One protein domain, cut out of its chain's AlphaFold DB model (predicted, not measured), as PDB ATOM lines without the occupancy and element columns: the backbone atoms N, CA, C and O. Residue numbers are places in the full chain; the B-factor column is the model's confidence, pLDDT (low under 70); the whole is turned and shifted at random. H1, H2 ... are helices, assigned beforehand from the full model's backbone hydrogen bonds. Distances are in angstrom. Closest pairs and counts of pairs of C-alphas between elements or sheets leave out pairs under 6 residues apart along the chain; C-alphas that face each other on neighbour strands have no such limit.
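This is residues 29 to 135 of the 163 residues of the protein "Hypothetical protein" of Neobodo designis (UniProt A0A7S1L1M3). Two long helices, H1 and H4, lie side by side running opposite ways, and a small head, the helical hairpin of H2 and H3, sits at one end with H3 crosswise to H1. The printed part has 107 residues with four named helices, H1 to H4 along the chain, and no named strand: all helix. It is elongated, 60 by 35 by 21 A, and only just extended, close to loose, with a radius of gyration of the C-alphas of 19.6 A.

H1, residues 29 to 59, spans 44.6 A from C-alpha 29 at (2.800, -32.876, -58.868). H4, residues 102 to 131, spans 43.4 A to C-alpha 131 at (9.336, -26.610, -59.669). H2 is residues 62 to 68, 10.0 A; H3 is residues 78 to 92, 21.3 A.

H1 and H4 touch at a shallow tilt of 17 degrees, their closest C-alphas, Ala 52 and Pro 112, 5.4 A apart. H3 is close to H1 but not clearly touching, its closest C-alphas Leu 57 and Leu 91 at 7.5 A, and only just about perpendicular at 70.2 degrees. H3 touches H2 with residues 88 to 92 alone, closest C-alphas Ala 65 and Arg 88, 5.9 A. Every O i to N i+4 pair is within hydrogen-bond range in H1, H2 and H3, and 25 of 26 in H4.

The farthest C-alphas, Ala 71 and Glu 135, are 60.7 A apart. The printed part has no cut and no long link. Residues 74 to 79 stand free; residues 71 to 79 have pLDDT under 70.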
ATOM      1  N   ALA A  29       1.998 -33.758 -59.714       91.50
ATOM      2  CA  ALA A  29       2.800 -32.876 -58.868       91.50
ATOM      3  C   ALA A  29       2.910 -31.460 -59.461       91.50
ATOM      4  O   ALA A  29       2.732 -30.478 -58.740       91.50
ATOM      5  N   ASP A  30       3.125 -31.349 -60.776       92.56
ATOM      6  CA  ASP A  30       3.162 -30.057 -61.471       92.56
ATOM      7  C   ASP A  30       1.792 -29.356 -61.432       92.56
ATOM      8  O   ASP A  30       1.724 -28.133 -61.322       92.56
ATOM      9  N   TRP A  31       0.691 -30.113 -61.502       94.19
ATOM     10  CA  TRP A  31      -0.666 -29.575 -61.365       94.19
ATOM     11  C   TRP A  31      -0.941 -29.029 -59.960       94.19
ATOM     12  O   TRP A  31      -1.490 -27.935 -59.820       94.19
ATOM     13  N   GLN A  32      -0.520 -29.740 -58.911       96.12
ATOM     14  CA  GLN A  32      -0.680 -29.282 -57.527       96.12
ATOM     15  C   GLN A  32       0.097 -27.983 -57.251       96.12
ATOM     16  O   GLN A  32      -0.389 -27.130 -56.504       96.12
ATOM     17  N   ILE A  33       1.261 -27.793 -57.888       94.56
ATOM     18  CA  ILE A  33       2.020 -26.532 -57.827       94.56
ATOM     19  C   ILE A  33       1.207 -25.382 -58.433       94.56
ATOM     20  O   ILE A  33       1.030 -24.346 -57.786       94.56
ATOM     21  N   GLU A  34       0.654 -25.561 -59.637       95.50
ATOM     22  CA  GLU A  34      -0.166 -24.527 -60.284       95.50
ATOM     23  C   GLU A  34      -1.453 -24.233 -59.509       95.50
ATOM     24  O   GLU A  34      -1.838 -23.073 -59.340       95.50
ATOM     25  N   LEU A  35      -2.090 -25.261 -58.945       96.69
ATOM     26  CA  LEU A  35      -3.260 -25.093 -58.090       96.69
ATOM     27  C   LEU A  35      -2.920 -24.278 -56.831       96.69
ATOM     28  O   LEU A  35      -3.659 -23.362 -56.448       96.69
ATOM     29  N   ALA A  36      -1.781 -24.566 -56.196       95.69
ATOM     30  CA  ALA A  36      -1.296 -23.806 -55.050       95.69
ATOM     31  C   ALA A  36      -0.956 -22.357 -55.430       95.69
ATOM     32  O   ALA A  36      -1.265 -21.438 -54.664       95.69
ATOM     33  N   ALA A  37      -0.366 -22.127 -56.605       93.81
ATOM     34  CA  ALA A  37      -0.087 -20.793 -57.126       93.81
ATOM     35  C   ALA A  37      -1.382 -20.003 -57.392       93.81
ATOM     36  O   ALA A  37      -1.511 -18.860 -56.945       93.81
ATOM     37  N   GLN A  38      -2.389 -20.625 -58.011       95.44
ATOM     38  CA  GLN A  38      -3.696 -20.010 -58.250       95.44
ATOM     39  C   GLN A  38      -4.393 -19.635 -56.936       95.44
ATOM     40  O   GLN A  38      -4.929 -18.528 -56.805       95.44
ATOM     41  N   LYS A  39      -4.341 -20.516 -55.930       96.50
ATOM     42  CA  LYS A  39      -4.889 -20.238 -54.596       96.50
ATOM     43  C   LYS A  39      -4.182 -19.057 -53.925       96.50
ATOM     44  O   LYS A  39      -4.847 -18.196 -53.346       96.50
ATOM     45  N   ARG A  40      -2.850 -18.972 -54.026       94.94
ATOM     46  CA  ARG A  40      -2.082 -17.821 -53.514       94.94
ATOM     47  C   ARG A  40      -2.473 -16.530 -54.218       94.94
ATOM     48  O   ARG A  40      -2.687 -15.535 -53.541       94.94
ATOM     49  N   ARG A  41      -2.654 -16.555 -55.539       94.31
ATOM     50  CA  ARG A  41      -3.093 -15.384 -56.309       94.31
ATOM     51  C   ARG A  41      -4.470 -14.880 -55.871       94.31
ATOM     52  O   ARG A  41      -4.660 -13.685 -55.658       94.31
ATOM     53  N   GLN A  42      -5.430 -15.782 -55.658       96.25
ATOM     54  CA  GLN A  42      -6.744 -15.415 -55.111       96.25
ATOM     55  C   GLN A  42      -6.630 -14.790 -53.715       96.25
ATOM     56  O   GLN A  42      -7.248 -13.761 -53.437       96.25
ATOM     57  N   MET A  43      -5.793 -15.369 -52.851       96.88
ATOM     58  CA  MET A  43      -5.513 -14.817 -51.527       96.88
ATOM     59  C   MET A  43      -4.852 -13.431 -51.610       96.88
ATOM     60  O   MET A  43      -5.242 -12.530 -50.871       96.88
ATOM     61  N   ASN A  44      -3.914 -13.225 -52.538       96.94
ATOM     62  CA  ASN A  44      -3.250 -11.942 -52.768       96.94
ATOM     63  C   ASN A  44      -4.240 -10.854 -53.199       96.94
ATOM     64  O   ASN A  44      -4.159  -9.730 -52.697       96.94
ATOM     65  N   TYR A  45      -5.214 -11.174 -54.061       95.50
ATOM     66  CA  TYR A  45      -6.305 -10.250 -54.388       95.50
ATOM     67  C   TYR A  45      -7.157  -9.916 -53.161       95.50
ATOM     68  O   TYR A  45      -7.481  -8.748 -52.952       95.50
ATOM     69  N   GLY A  46      -7.468 -10.906 -52.317       96.50
ATOM     70  CA  GLY A  46      -8.189 -10.686 -51.060       96.50
ATOM     71  C   GLY A  46      -7.445  -9.743 -50.108       96.50
ATOM     72  O   GLY A  46      -8.019  -8.764 -49.627       96.50
ATOM     73  N   ILE A  47      -6.147  -9.982 -49.894       96.38
ATOM     74  CA  ILE A  47      -5.281  -9.127 -49.064       96.38
ATOM     75  C   ILE A  47      -5.208  -7.714 -49.650       96.38
ATOM     76  O   ILE A  47      -5.408  -6.736 -48.932       96.38
ATOM     77  N   THR A  48      -4.974  -7.595 -50.958       96.12
ATOM     78  CA  THR A  48      -4.879  -6.301 -51.649       96.12
ATOM     79  C   THR A  48      -6.192  -5.527 -51.567       96.12
ATOM     80  O   THR A  48      -6.173  -4.327 -51.301       96.12
ATOM     81  N   GLY A  49      -7.335  -6.198 -51.727       96.06
ATOM     82  CA  GLY A  49      -8.656  -5.599 -51.546       96.06
ATOM     83  C   GLY A  49      -8.860  -5.078 -50.123       96.06
ATOM     84  O   GLY A  49      -9.301  -3.944 -49.937       96.06
ATOM     85  N   GLY A  50      -8.452  -5.855 -49.114       96.00
ATOM     86  CA  GLY A  50      -8.452  -5.424 -47.715       96.00
ATOM     87  C   GLY A  50      -7.565  -4.199 -47.469       96.00
ATOM     88  O   GLY A  50      -7.998  -3.246 -46.824       96.00
ATOM     89  N   VAL A  51      -6.356  -4.176 -48.037       95.44
ATOM     90  CA  VAL A  51      -5.438  -3.027 -47.948       95.44
ATOM     91  C   VAL A  51      -5.997  -1.803 -48.671       95.44
ATOM     92  O   VAL A  51      -5.908  -0.698 -48.140       95.44
ATOM     93  N   ALA A  52      -6.613  -1.969 -49.841       94.06
ATOM     94  CA  ALA A  52      -7.246  -0.881 -50.580       94.06
ATOM     95  C   ALA A  52      -8.404  -0.263 -49.787       94.06
ATOM     96  O   ALA A  52      -8.446   0.956 -49.608       94.06
ATOM     97  N   LEU A  53      -9.292  -1.095 -49.234       92.12
ATOM     98  CA  LEU A  53     -10.382  -0.645 -48.369       92.12
ATOM     99  C   LEU A  53      -9.849   0.023 -47.100       92.12
ATOM    100  O   LEU A  53     -10.283   1.121 -46.760       92.12
ATOM    101  N   GLY A  54      -8.867  -0.579 -46.428       91.00
ATOM    102  CA  GLY A  54      -8.238  -0.006 -45.240       91.00
ATOM    103  C   GLY A  54      -7.588   1.351 -45.519       91.00
ATOM    104  O   GLY A  54      -7.812   2.306 -44.779       91.00
ATOM    105  N   THR A  55      -6.859   1.475 -46.630       91.56
ATOM    106  CA  THR A  55      -6.234   2.732 -47.075       91.56
ATOM    107  C   THR A  55      -7.293   3.780 -47.413       91.56
ATOM    108  O   THR A  55      -7.148   4.954 -47.064       91.56
ATOM    109  N   PHE A  56      -8.403   3.374 -48.033       89.69
ATOM    110  CA  PHE A  56      -9.539   4.251 -48.301       89.69
ATOM    111  C   PHE A  56     -10.197   4.769 -47.019       89.69
ATOM    112  O   PHE A  56     -10.378   5.979 -46.873       89.69
ATOM    113  N   LEU A  57     -10.498   3.886 -46.063       88.75
ATOM    114  CA  LEU A  57     -11.046   4.257 -44.756       88.75
ATOM    115  C   LEU A  57     -10.071   5.126 -43.950       88.75
ATOM    116  O   LEU A  57     -10.482   6.062 -43.263       88.75
ATOM    117  N   TYR A  58      -8.770   4.863 -44.050       87.00
ATOM    118  CA  TYR A  58      -7.751   5.653 -43.368       87.00
ATOM    119  C   TYR A  58      -7.635   7.066 -43.949       87.00
ATOM    120  O   TYR A  58      -7.501   8.022 -43.190       87.00
ATOM    121  N   THR A  59      -7.756   7.209 -45.273       88.94
ATOM    122  CA  THR A  59      -7.558   8.490 -45.973       88.94
ATOM    123  C   THR A  59      -8.828   9.300 -46.227       88.94
ATOM    124  O   THR A  59      -8.742  10.457 -46.644       88.94
ATOM    125  N   MET A  60     -10.020   8.738 -46.000       86.50
ATOM    126  CA  MET A  60     -11.274   9.457 -46.238       86.50
ATOM    127  C   MET A  60     -11.493  10.605 -45.249       86.50
ATOM    128  O   MET A  60     -11.308  10.451 -44.040       86.50
ATOM    129  N   SER A  61     -11.977  11.738 -45.761       85.62
ATOM    130  CA  SER A  61     -12.379  12.870 -44.928       85.62
ATOM    131  C   SER A  61     -13.603  12.521 -44.062       85.62
ATOM    132  O   SER A  61     -14.414  11.667 -44.446       85.62
ATOM    133  N   PRO A  62     -13.810  13.217 -42.927       86.88
ATOM    134  CA  PRO A  62     -15.022  13.067 -42.116       86.88
ATOM    135  C   PRO A  62     -16.318  13.300 -42.910       86.88
ATOM    136  O   PRO A  62     -17.305  12.597 -42.709       86.88
ATOM    137  N   SER A  63     -16.308  14.231 -43.875       85.62
ATOM    138  CA  SER A  63     -17.462  14.483 -44.749       85.62
ATOM    139  C   SER A  63     -17.809  13.277 -45.628       85.62
ATOM    140  O   SER A  63     -18.982  12.937 -45.771       85.62
ATOM    141  N   THR A  64     -16.806  12.583 -46.181       84.88
ATOM    142  CA  THR A  64     -17.019  11.341 -46.936       84.88
ATOM    143  C   THR A  64     -17.532  10.221 -46.033       84.88
ATOM    144  O   THR A  64     -18.481   9.543 -46.420       84.88
ATOM    145  N   ALA A  65     -16.973  10.060 -44.828       86.00
ATOM    146  CA  ALA A  65     -17.428   9.050 -43.869       86.00
ATOM    147  C   ALA A  65     -18.907   9.247 -43.495       86.00
ATOM    148  O   ALA A  65     -19.689   8.301 -43.535       86.00
ATOM    149  N   ASN A  66     -19.319  10.487 -43.223       85.81
ATOM    150  CA  ASN A  66     -20.707  10.809 -42.888       85.81
ATOM    151  C   ASN A  66     -21.676  10.589 -44.058       85.81
ATOM    152  O   ASN A  66     -22.838  10.278 -43.824       85.81
ATOM    153  N   ARG A  67     -21.212  10.728 -45.307       83.00
ATOM    154  CA  ARG A  67     -22.028  10.471 -46.503       83.00
ATOM    155  C   ARG A  67     -22.180   8.977 -46.796       83.00
ATOM    156  O   ARG A  67     -23.267   8.550 -47.155       83.00
ATOM    157  N   TRP A  68     -21.102   8.207 -46.663       79.50
ATOM    158  CA  TRP A  68     -21.096   6.768 -46.953       79.50
ATOM    159  C   TRP A  68     -21.732   5.928 -45.840       79.50
ATOM    160  O   TRP A  68     -22.341   4.901 -46.121       79.50
ATOM    161  N   PHE A  69     -21.606   6.372 -44.587       84.31
ATOM    162  CA  PHE A  69     -22.087   5.657 -43.402       84.31
ATOM    163  C   PHE A  69     -23.185   6.424 -42.635       84.31
ATOM    164  O   PHE A  69     -23.442   6.135 -41.472       84.31
ATOM    165  N   GLY A  70     -23.819   7.429 -43.250       75.12
ATOM    166  CA  GLY A  70     -24.988   8.129 -42.696       75.12
ATOM    167  C   GLY A  70     -26.321   7.490 -43.114       75.12
ATOM    168  O   GLY A  70     -26.390   6.793 -44.127       75.12
ATOM    169  N   ALA A  71     -27.394   7.732 -42.354       69.25
ATOM    170  CA  ALA A  71     -28.731   7.191 -42.625       69.25
ATOM    171  C   ALA A  71     -29.583   8.100 -43.561       69.25
ATOM    172  O   ALA A  71     -29.544   9.316 -43.368       69.25
ATOM    173  N   PRO A  72     -30.417   7.571 -44.492       63.19
ATOM    174  CA  PRO A  72     -30.415   6.215 -45.034       63.19
ATOM    175  C   PRO A  72     -30.247   6.148 -46.561       63.19
ATOM    176  O   PRO A  72     -30.836   6.906 -47.329       63.19
ATOM    177  N   HIS A  73     -29.454   5.178 -47.008       63.75
ATOM    178  CA  HIS A  73     -29.499   4.665 -48.377       63.75
ATOM    179  C   HIS A  73     -30.397   3.417 -48.382       63.75
ATOM    180  O   HIS A  73     -30.206   2.566 -47.523       63.75
ATOM    181  N   PHE A  74     -31.351   3.367 -49.326       54.69
ATOM    182  CA  PHE A  74     -32.340   2.344 -49.756       54.69
ATOM    183  C   PHE A  74     -32.748   1.131 -48.879       54.69
ATOM    184  O   PHE A  74     -33.901   0.725 -48.979       54.69
ATOM    185  N   PHE A  75     -31.905   0.556 -48.021       54.47
ATOM    186  CA  PHE A  75     -32.242  -0.589 -47.166       54.47
ATOM    187  C   PHE A  75     -31.863  -0.295 -45.711       54.47
ATOM    188  O   PHE A  75     -30.702  -0.397 -45.330       54.47
ATOM    189  N   ASN A  76     -32.853   0.065 -44.893       57.44
ATOM    190  CA  ASN A  76     -32.696   0.223 -43.448       57.44
ATOM    191  C   ASN A  76     -33.216  -1.027 -42.733       57.44
ATOM    192  O   ASN A  76     -34.405  -1.134 -42.443       57.44
ATOM    193  N   ILE A  77     -32.321  -1.954 -42.412       61.38
ATOM    194  CA  ILE A  77     -32.578  -3.007 -41.423       61.38
ATOM    195  C   ILE A  77     -31.747  -2.627 -40.195       61.38
ATOM    196  O   ILE A  77     -30.584  -2.269 -40.345       61.38
ATOM    197  N   GLY A  78     -32.317  -2.658 -38.986       61.56
ATOM    198  CA  GLY A  78     -31.708  -2.057 -37.783       61.56
ATOM    199  C   GLY A  78     -30.244  -2.444 -37.498       61.56
ATOM    200  O   GLY A  78     -29.490  -1.625 -36.983       61.56
ATOM    201  N   VAL A  79     -29.813  -3.647 -37.896       66.38
ATOM    202  CA  VAL A  79     -28.418  -4.117 -37.774       66.38
ATOM    203  C   VAL A  79     -27.453  -3.341 -38.686       66.38
ATOM    204  O   VAL A  79     -26.347  -3.005 -38.273       66.38
ATOM    205  N   ASP A  80     -27.869  -3.002 -39.906       73.56
ATOM    206  CA  ASP A  80     -27.052  -2.244 -40.864       73.56
ATOM    207  C   ASP A  80     -26.807  -0.804 -40.386       73.56
ATOM    208  O   ASP A  80     -25.688  -0.295 -40.469       73.56
ATOM    209  N   VAL A  81     -27.824  -0.176 -39.788       77.06
ATOM    210  CA  VAL A  81     -27.711   1.172 -39.210       77.06
ATOM    211  C   VAL A  81     -26.697   1.188 -38.063       77.06
ATOM    212  O   VAL A  81     -25.817   2.046 -38.038       77.06
ATOM    213  N   GLN A  82     -26.753   0.199 -37.165       81.19
ATOM    214  CA  GLN A  82     -25.807   0.082 -36.050       81.19
ATOM    215  C   GLN A  82     -24.359  -0.089 -36.529       81.19
ATOM    216  O   GLN A  82     -23.451   0.549 -35.994       81.19
ATOM    217  N   ILE A  83     -24.133  -0.912 -37.559       82.81
ATOM    218  CA  ILE A  83     -22.798  -1.120 -38.137       82.81
ATOM    219  C   ILE A  83     -22.279   0.175 -38.771       82.81
ATOM    220  O   ILE A  83     -21.133   0.565 -38.534       82.81
ATOM    221  N   LYS A  84     -23.114   0.874 -39.547       83.69
ATOM    222  CA  LYS A  84     -22.753   2.148 -40.183       83.69
ATOM    223  C   LYS A  84     -22.424   3.227 -39.152       83.69
ATOM    224  O   LYS A  84     -21.379   3.870 -39.265       83.69
ATOM    225  N   ASP A  85     -23.244   3.370 -38.115       85.44
ATOM    226  CA  ASP A  85     -23.000   4.320 -37.029       85.44
ATOM    227  C   ASP A  85     -21.708   3.993 -36.271       85.44
ATOM    228  O   ASP A  85     -20.913   4.894 -35.992       85.44
ATOM    229  N   PHE A  86     -21.446   2.711 -35.997       87.12
ATOM    230  CA  PHE A  86     -20.197   2.273 -35.379       87.12
ATOM    231  C   PHE A  86     -18.976   2.647 -36.230       87.12
ATOM    232  O   PHE A  86     -18.033   3.259 -35.720       87.12
ATOM    233  N   ILE A  87     -18.998   2.334 -37.531       86.31
ATOM    234  CA  ILE A  87     -17.901   2.658 -38.453       86.31
ATOM    235  C   ILE A  87     -17.693   4.173 -38.511       86.31
ATOM    236  O   ILE A  87     -16.570   4.647 -38.333       86.31
ATOM    237  N   ARG A  88     -18.766   4.950 -38.693       87.81
ATOM    238  CA  ARG A  88     -18.711   6.416 -38.734       87.81
ATOM    239  C   ARG A  88     -18.076   6.993 -37.469       87.81
ATOM    240  O   ARG A  88     -17.159   7.809 -37.559       87.81
ATOM    241  N   ASN A  89     -18.538   6.562 -36.298       88.50
ATOM    242  CA  ASN A  89     -18.056   7.062 -35.011       88.50
ATOM    243  C   ASN A  89     -16.588   6.668 -34.770       88.50
ATOM    244  O   ASN A  89     -15.779   7.492 -34.338       88.50
ATOM    245  N   SER A  90     -16.211   5.437 -35.120       87.50
ATOM    246  CA  SER A  90     -14.826   4.960 -35.036       87.50
ATOM    247  C   SER A  90     -13.885   5.772 -35.934       87.50
ATOM    248  O   SER A  90     -12.830   6.227 -35.493       87.50
ATOM    249  N   LEU A  91     -14.296   6.049 -37.174       86.19
ATOM    250  CA  LEU A  91     -13.508   6.846 -38.113       86.19
ATOM    251  C   LEU A  91     -13.406   8.318 -37.686       86.19
ATOM    252  O   LEU A  91     -12.349   8.928 -37.838       86.19
ATOM    253  N   ASN A  92     -14.469   8.913 -37.149       86.62
ATOM    254  CA  ASN A  92     -14.463  10.331 -36.774       86.62
ATOM    255  C   ASN A  92     -13.813  10.616 -35.410       86.62
ATOM    256  O   ASN A  92     -13.386  11.741 -35.173       86.62
ATOM    257  N   SER A  93     -13.696   9.619 -34.529       86.75
ATOM    258  CA  SER A  93     -13.096   9.784 -33.194       86.75
ATOM    259  C   SER A  93     -11.562   9.833 -33.185       86.75
ATOM    260  O   SER A  93     -10.965  10.218 -32.182       86.75
ATOM    261  N   ARG A  94     -10.896   9.459 -34.287       80.69
ATOM    262  CA  ARG A  94      -9.429   9.369 -34.371       80.69
ATOM    263  C   ARG A  94      -8.854  10.391 -35.347       80.69
ATOM    264  O   ARG A  94      -9.405  10.615 -36.423       80.69
ATOM    265  N   ARG A  95      -7.683  10.955 -35.015       78.00
ATOM    266  CA  ARG A  95      -6.887  11.734 -35.977       78.00
ATOM    267  C   ARG A  95      -6.386  10.800 -37.078       78.00
ATOM    268  O   ARG A  95      -5.691   9.826 -36.800       78.00
ATOM    269  N   ARG A  96      -6.755  11.098 -38.322       82.81
ATOM    270  CA  ARG A  96      -6.406  10.320 -39.514       82.81
ATOM    271  C   ARG A  96      -5.697  11.196 -40.536       82.81
ATOM    272  O   ARG A  96      -5.968  12.394 -40.633       82.81
ATOM    273  N   PHE A  97      -4.806  10.586 -41.309       79.38
ATOM    274  CA  PHE A  97      -4.165  11.246 -42.438       79.38
ATOM    275  C   PHE A  97      -5.195  11.427 -43.553       79.38
ATOM    276  O   PHE A  97      -5.563  10.463 -44.209       79.38
ATOM    277  N   THR A  98      -5.684  12.651 -43.752       82.62
ATOM    278  CA  THR A  98      -6.748  12.973 -44.720       82.62
ATOM    279  C   THR A  98      -6.213  13.892 -45.820       82.62
ATOM    280  O   THR A  98      -6.527  15.082 -45.852       82.62
ATOM    281  N   PRO A  99      -5.347  13.377 -46.715       78.50
ATOM    282  CA  PRO A  99      -4.818  14.167 -47.816       78.50
ATOM    283  C   PRO A  99      -5.961  14.606 -48.740       78.50
ATOM    284  O   PRO A  99      -6.926  13.869 -48.961       78.50
ATOM    285  N   MET A 100      -5.839  15.806 -49.300       79.44
ATOM    286  CA  MET A 100      -6.803  16.374 -50.242       79.44
ATOM    287  C   MET A 100      -6.207  16.417 -51.657       79.44
ATOM    288  O   MET A 100      -4.988  16.444 -51.832       79.44
ATOM    289  N   GLY A 101      -7.067  16.405 -52.677       78.00
ATOM    290  CA  GLY A 101      -6.653  16.489 -54.083       78.00
ATOM    291  C   GLY A 101      -5.839  15.283 -54.574       78.00
ATOM    292  O   GLY A 101      -6.044  14.149 -54.134       78.00
ATOM    293  N   TYR A 102      -4.904  15.526 -55.497       79.31
ATOM    294  CA  TYR A 102      -4.118  14.481 -56.170       79.31
ATOM    295  C   TYR A 102      -3.259  13.630 -55.222       79.31
ATOM    296  O   TYR A 102      -3.072  12.439 -55.476       79.31
ATOM    297  N   GLY A 103      -2.807  14.188 -54.093       80.25
ATOM    298  CA  GLY A 103      -2.023  13.448 -53.097       80.25
ATOM    299  C   GLY A 103      -2.783  12.261 -52.492       80.25
ATOM    300  O   GLY A 103      -2.191  11.220 -52.216       80.25
ATOM    301  N   ARG A 104      -4.113  12.364 -52.361       82.69
ATOM    302  CA  ARG A 104      -4.956  11.246 -51.913       82.69
ATOM    303  C   ARG A 104      -5.003  10.123 -52.938       82.69
ATOM    304  O   ARG A 104      -4.876   8.961 -52.565       82.69
ATOM    305  N   MET A 105      -5.181  10.469 -54.211       83.50
ATOM    306  CA  MET A 105      -5.249   9.485 -55.293       83.50
ATOM    307  C   MET A 105      -3.933   8.712 -55.397       83.50
ATOM    308  O   MET A 105      -3.957   7.490 -55.493       83.50
ATOM    309  N   ALA A 106      -2.794   9.399 -55.257       86.81
ATOM    310  CA  ALA A 106      -1.489   8.750 -55.219       86.81
ATOM    311  C   ALA A 106      -1.413   7.679 -54.119       86.81
ATOM    312  O   ALA A 106      -1.053   6.542 -54.409       86.81
ATOM    313  N   VAL A 107      -1.813   7.988 -52.882       87.81
ATOM    314  CA  VAL A 107      -1.779   7.008 -51.780       87.81
ATOM    315  C   VAL A 107      -2.762   5.858 -52.009       87.81
ATOM    316  O   VAL A 107      -2.398   4.698 -51.808       87.81
ATOM    317  N   LEU A 108      -3.979   6.162 -52.474       88.44
ATOM    318  CA  LEU A 108      -5.019   5.162 -52.724       88.44
ATOM    319  C   LEU A 108      -4.610   4.114 -53.760       88.44
ATOM    320  O   LEU A 108      -5.024   2.969 -53.625       88.44
ATOM    321  N   PHE A 109      -3.813   4.481 -54.764       88.19
ATOM    322  CA  PHE A 109      -3.349   3.533 -55.781       88.19
ATOM    323  C   PHE A 109      -1.980   2.939 -55.464       88.19
ATOM    324  O   PHE A 109      -1.772   1.748 -55.683       88.19
ATOM    325  N   THR A 110      -1.057   3.729 -54.915       92.44
ATOM    326  CA  THR A 110       0.325   3.279 -54.698       92.44
ATOM    327  C   THR A 110       0.397   2.193 -53.632       92.44
ATOM    328  O   THR A 110       1.091   1.199 -53.825       92.44
ATOM    329  N   VAL A 111      -0.337   2.334 -52.524       93.06
ATOM    330  CA  VAL A 111      -0.271   1.357 -51.424       93.06
ATOM    331  C   VAL A 111      -0.809  -0.016 -51.857       93.06
ATOM    332  O   VAL A 111      -0.091  -1.008 -51.689       93.06
ATOM    333  N   PRO A 112      -1.999  -0.126 -52.484       94.31
ATOM    334  CA  PRO A 112      -2.472  -1.407 -53.007       94.31
ATOM    335  C   PRO A 112      -1.596  -1.948 -54.137       94.31
ATOM    336  O   PRO A 112      -1.336  -3.147 -54.164       94.31
ATOM    337  N   PHE A 113      -1.089  -1.085 -55.027       94.81
ATOM    338  CA  PHE A 113      -0.197  -1.505 -56.109       94.81
ATOM    339  C   PHE A 113       1.088  -2.152 -55.579       94.81
ATOM    340  O   PHE A 113       1.440  -3.257 -55.985       94.81
ATOM    341  N   LEU A 114       1.768  -1.507 -54.628       96.25
ATOM    342  CA  LEU A 114       2.980  -2.068 -54.025       96.25
ATOM    343  C   LEU A 114       2.686  -3.365 -53.265       96.25
ATOM    344  O   LEU A 114       3.514  -4.277 -53.270       96.25
ATOM    345  N   THR A 115       1.506  -3.461 -52.647       95.88
ATOM    346  CA  THR A 115       1.055  -4.672 -51.953       95.88
ATOM    347  C   THR A 115       0.941  -5.837 -52.927       95.88
ATOM    348  O   THR A 115       1.595  -6.858 -52.724       95.88
ATOM    349  N   ILE A 116       0.174  -5.679 -54.012       96.31
ATOM    350  CA  ILE A 116      -0.014  -6.765 -54.976       96.31
ATOM    351  C   ILE A 116       1.282  -7.107 -55.707       96.31
ATOM    352  O   ILE A 116       1.626  -8.281 -55.788       96.31
ATOM    353  N   ALA A 117       2.059  -6.112 -56.145       94.81
ATOM    354  CA  ALA A 117       3.327  -6.348 -56.835       94.81
ATOM    355  C   ALA A 117       4.312  -7.147 -55.964       94.81
ATOM    356  O   ALA A 117       4.941  -8.094 -56.431       94.81
ATOM    357  N   SER A 118       4.404  -6.815 -54.672       94.44
ATOM    358  CA  SER A 118       5.280  -7.526 -53.737       94.44
ATOM    359  C   SER A 118       4.798  -8.948 -53.445       94.44
ATOM    360  O   SER A 118       5.615  -9.856 -53.280       94.44
ATOM    361  N   LEU A 119       3.481  -9.145 -53.333       95.62
ATOM    362  CA  LEU A 119       2.883 -10.449 -53.058       95.62
ATOM    363  C   LEU A 119       2.989 -11.394 -54.260       95.62
ATOM    364  O   LEU A 119       3.360 -12.552 -54.070       95.62
ATOM    365  N   GLU A 120       2.730 -10.907 -55.475       94.25
ATOM    366  CA  GLU A 120       2.855 -11.696 -56.707       94.25
ATOM    367  C   GLU A 120       4.315 -12.085 -56.963       94.25
ATOM    368  O   GLU A 120       4.596 -13.269 -57.120       94.25
ATOM    369  N   HIS A 121       5.267 -11.148 -56.841       93.31
ATOM    370  CA  HIS A 121       6.700 -11.456 -56.978       93.31
ATOM    371  C   HIS A 121       7.151 -12.575 -56.020       93.31
ATOM    372  O   HIS A 121       7.891 -13.496 -56.376       93.31
ATOM    373  N   ARG A 122       6.679 -12.536 -54.766       93.12
ATOM    374  CA  ARG A 122       6.958 -13.598 -53.786       93.12
ATOM    375  C   ARG A 122       6.274 -14.912 -54.149       93.12
ATOM    376  O   ARG A 122       6.885 -15.962 -53.968       93.12
ATOM    377  N   ALA A 123       5.031 -14.872 -54.621       93.94
ATOM    378  CA  ALA A 123       4.289 -16.065 -55.015       93.94
ATOM    379  C   ALA A 123       4.964 -16.775 -56.196       93.94
ATOM    380  O   ALA A 123       5.184 -17.984 -56.130       93.94
ATOM    381  N   GLU A 124       5.382 -16.022 -57.212       92.81
ATOM    382  CA  GLU A 124       6.116 -16.537 -58.366       92.81
ATOM    383  C   GLU A 124       7.464 -17.135 -57.968       92.81
ATOM    384  O   GLU A 124       7.806 -18.246 -58.376       92.81
ATOM    385  N   LYS A 125       8.201 -16.466 -57.077       92.75
ATOM    386  CA  LYS A 125       9.434 -17.027 -56.522       92.75
ATOM    387  C   LYS A 125       9.204 -18.381 -55.848       92.75
ATOM    388  O   LYS A 125      10.024 -19.282 -56.017       92.75
ATOM    389  N   ILE A 126       8.121 -18.532 -55.085       93.00
ATOM    390  CA  ILE A 126       7.813 -19.805 -54.425       93.00
ATOM    391  C   ILE A 126       7.414 -20.869 -55.456       93.00
ATOM    392  O   ILE A 126       7.917 -21.985 -55.367       93.00
ATOM    393  N   ARG A 127       6.608 -20.520 -56.467       94.56
ATOM    394  CA  ARG A 127       6.249 -21.427 -57.572       94.56
ATOM    395  C   ARG A 127       7.493 -21.979 -58.270       94.56
ATOM    396  O   ARG A 127       7.640 -23.188 -58.412       94.56
ATOM    397  N   LEU A 128       8.440 -21.106 -58.620       92.88
ATOM    398  CA  LEU A 128       9.707 -21.524 -59.226       92.88
ATOM    399  C   LEU A 128      10.509 -22.443 -58.292       92.88
ATOM    400  O   LEU A 128      11.051 -23.452 -58.732       92.88
ATOM    401  N   GLN A 129      10.578 -22.129 -56.996       92.31
ATOM    402  CA  GLN A 129      11.260 -22.981 -56.015       92.31
ATOM    403  C   GLN A 129      10.610 -24.357 -55.850       92.31
ATOM    404  O   GLN A 129      11.317 -25.313 -55.538       92.31
ATOM    405  N   GLU A 130       9.295 -24.457 -56.015       93.50
ATOM    406  CA  GLU A 130       8.574 -25.729 -55.995       93.50
ATOM    407  C   GLU A 130       8.906 -26.551 -57.246       93.50
ATOM    408  O   GLU A 130       9.317 -27.701 -57.105       93.50
ATOM    409  N   TYR A 131       8.899 -25.941 -58.436       92.69
ATOM    410  CA  TYR A 131       9.336 -26.610 -59.669       92.69
ATOM    411  C   TYR A 131      10.777 -27.117 -59.608       92.69
ATOM    412  O   TYR A 131      11.061 -28.232 -60.036       92.69
ATOM    413  N   LEU A 132      11.693 -26.353 -59.008       91.19
ATOM    414  CA  LEU A 132      13.090 -26.771 -58.858       91.19
ATOM    415  C   LEU A 132      13.278 -28.010 -57.970       91.19
ATOM    416  O   LEU A 132      14.334 -28.641 -58.046       91.19
ATOM    417  N   LYS A 133      12.298 -28.347 -57.124       92.19
ATOM    418  CA  LYS A 133      12.345 -29.503 -56.217       92.19
ATOM    419  C   LYS A 133      11.682 -30.748 -56.796       92.19
ATOM    420  O   LYS A 133      11.976 -31.839 -56.325       92.19
ATOM    421  N   VAL A 134      10.792 -30.598 -57.773       90.12
ATOM    422  CA  VAL A 134      10.072 -31.729 -58.365       90.12
ATOM    423  C   VAL A 134      10.951 -32.436 -59.397       90.12
ATOM    424  O   VAL A 134      11.667 -31.811 -60.185       90.12
ATOM    425  N   GLU A 135      10.919 -33.765 -59.389       89.25
ATOM    426  CA  GLU A 135      11.535 -34.620 -60.405       89.25
ATOM    427  C   GLU A 135      10.538 -34.854 -61.550       89.25
ATOM    428  O   GLU A 135       9.973 -35.930 -61.712       89.25
TER     429      GLU A 135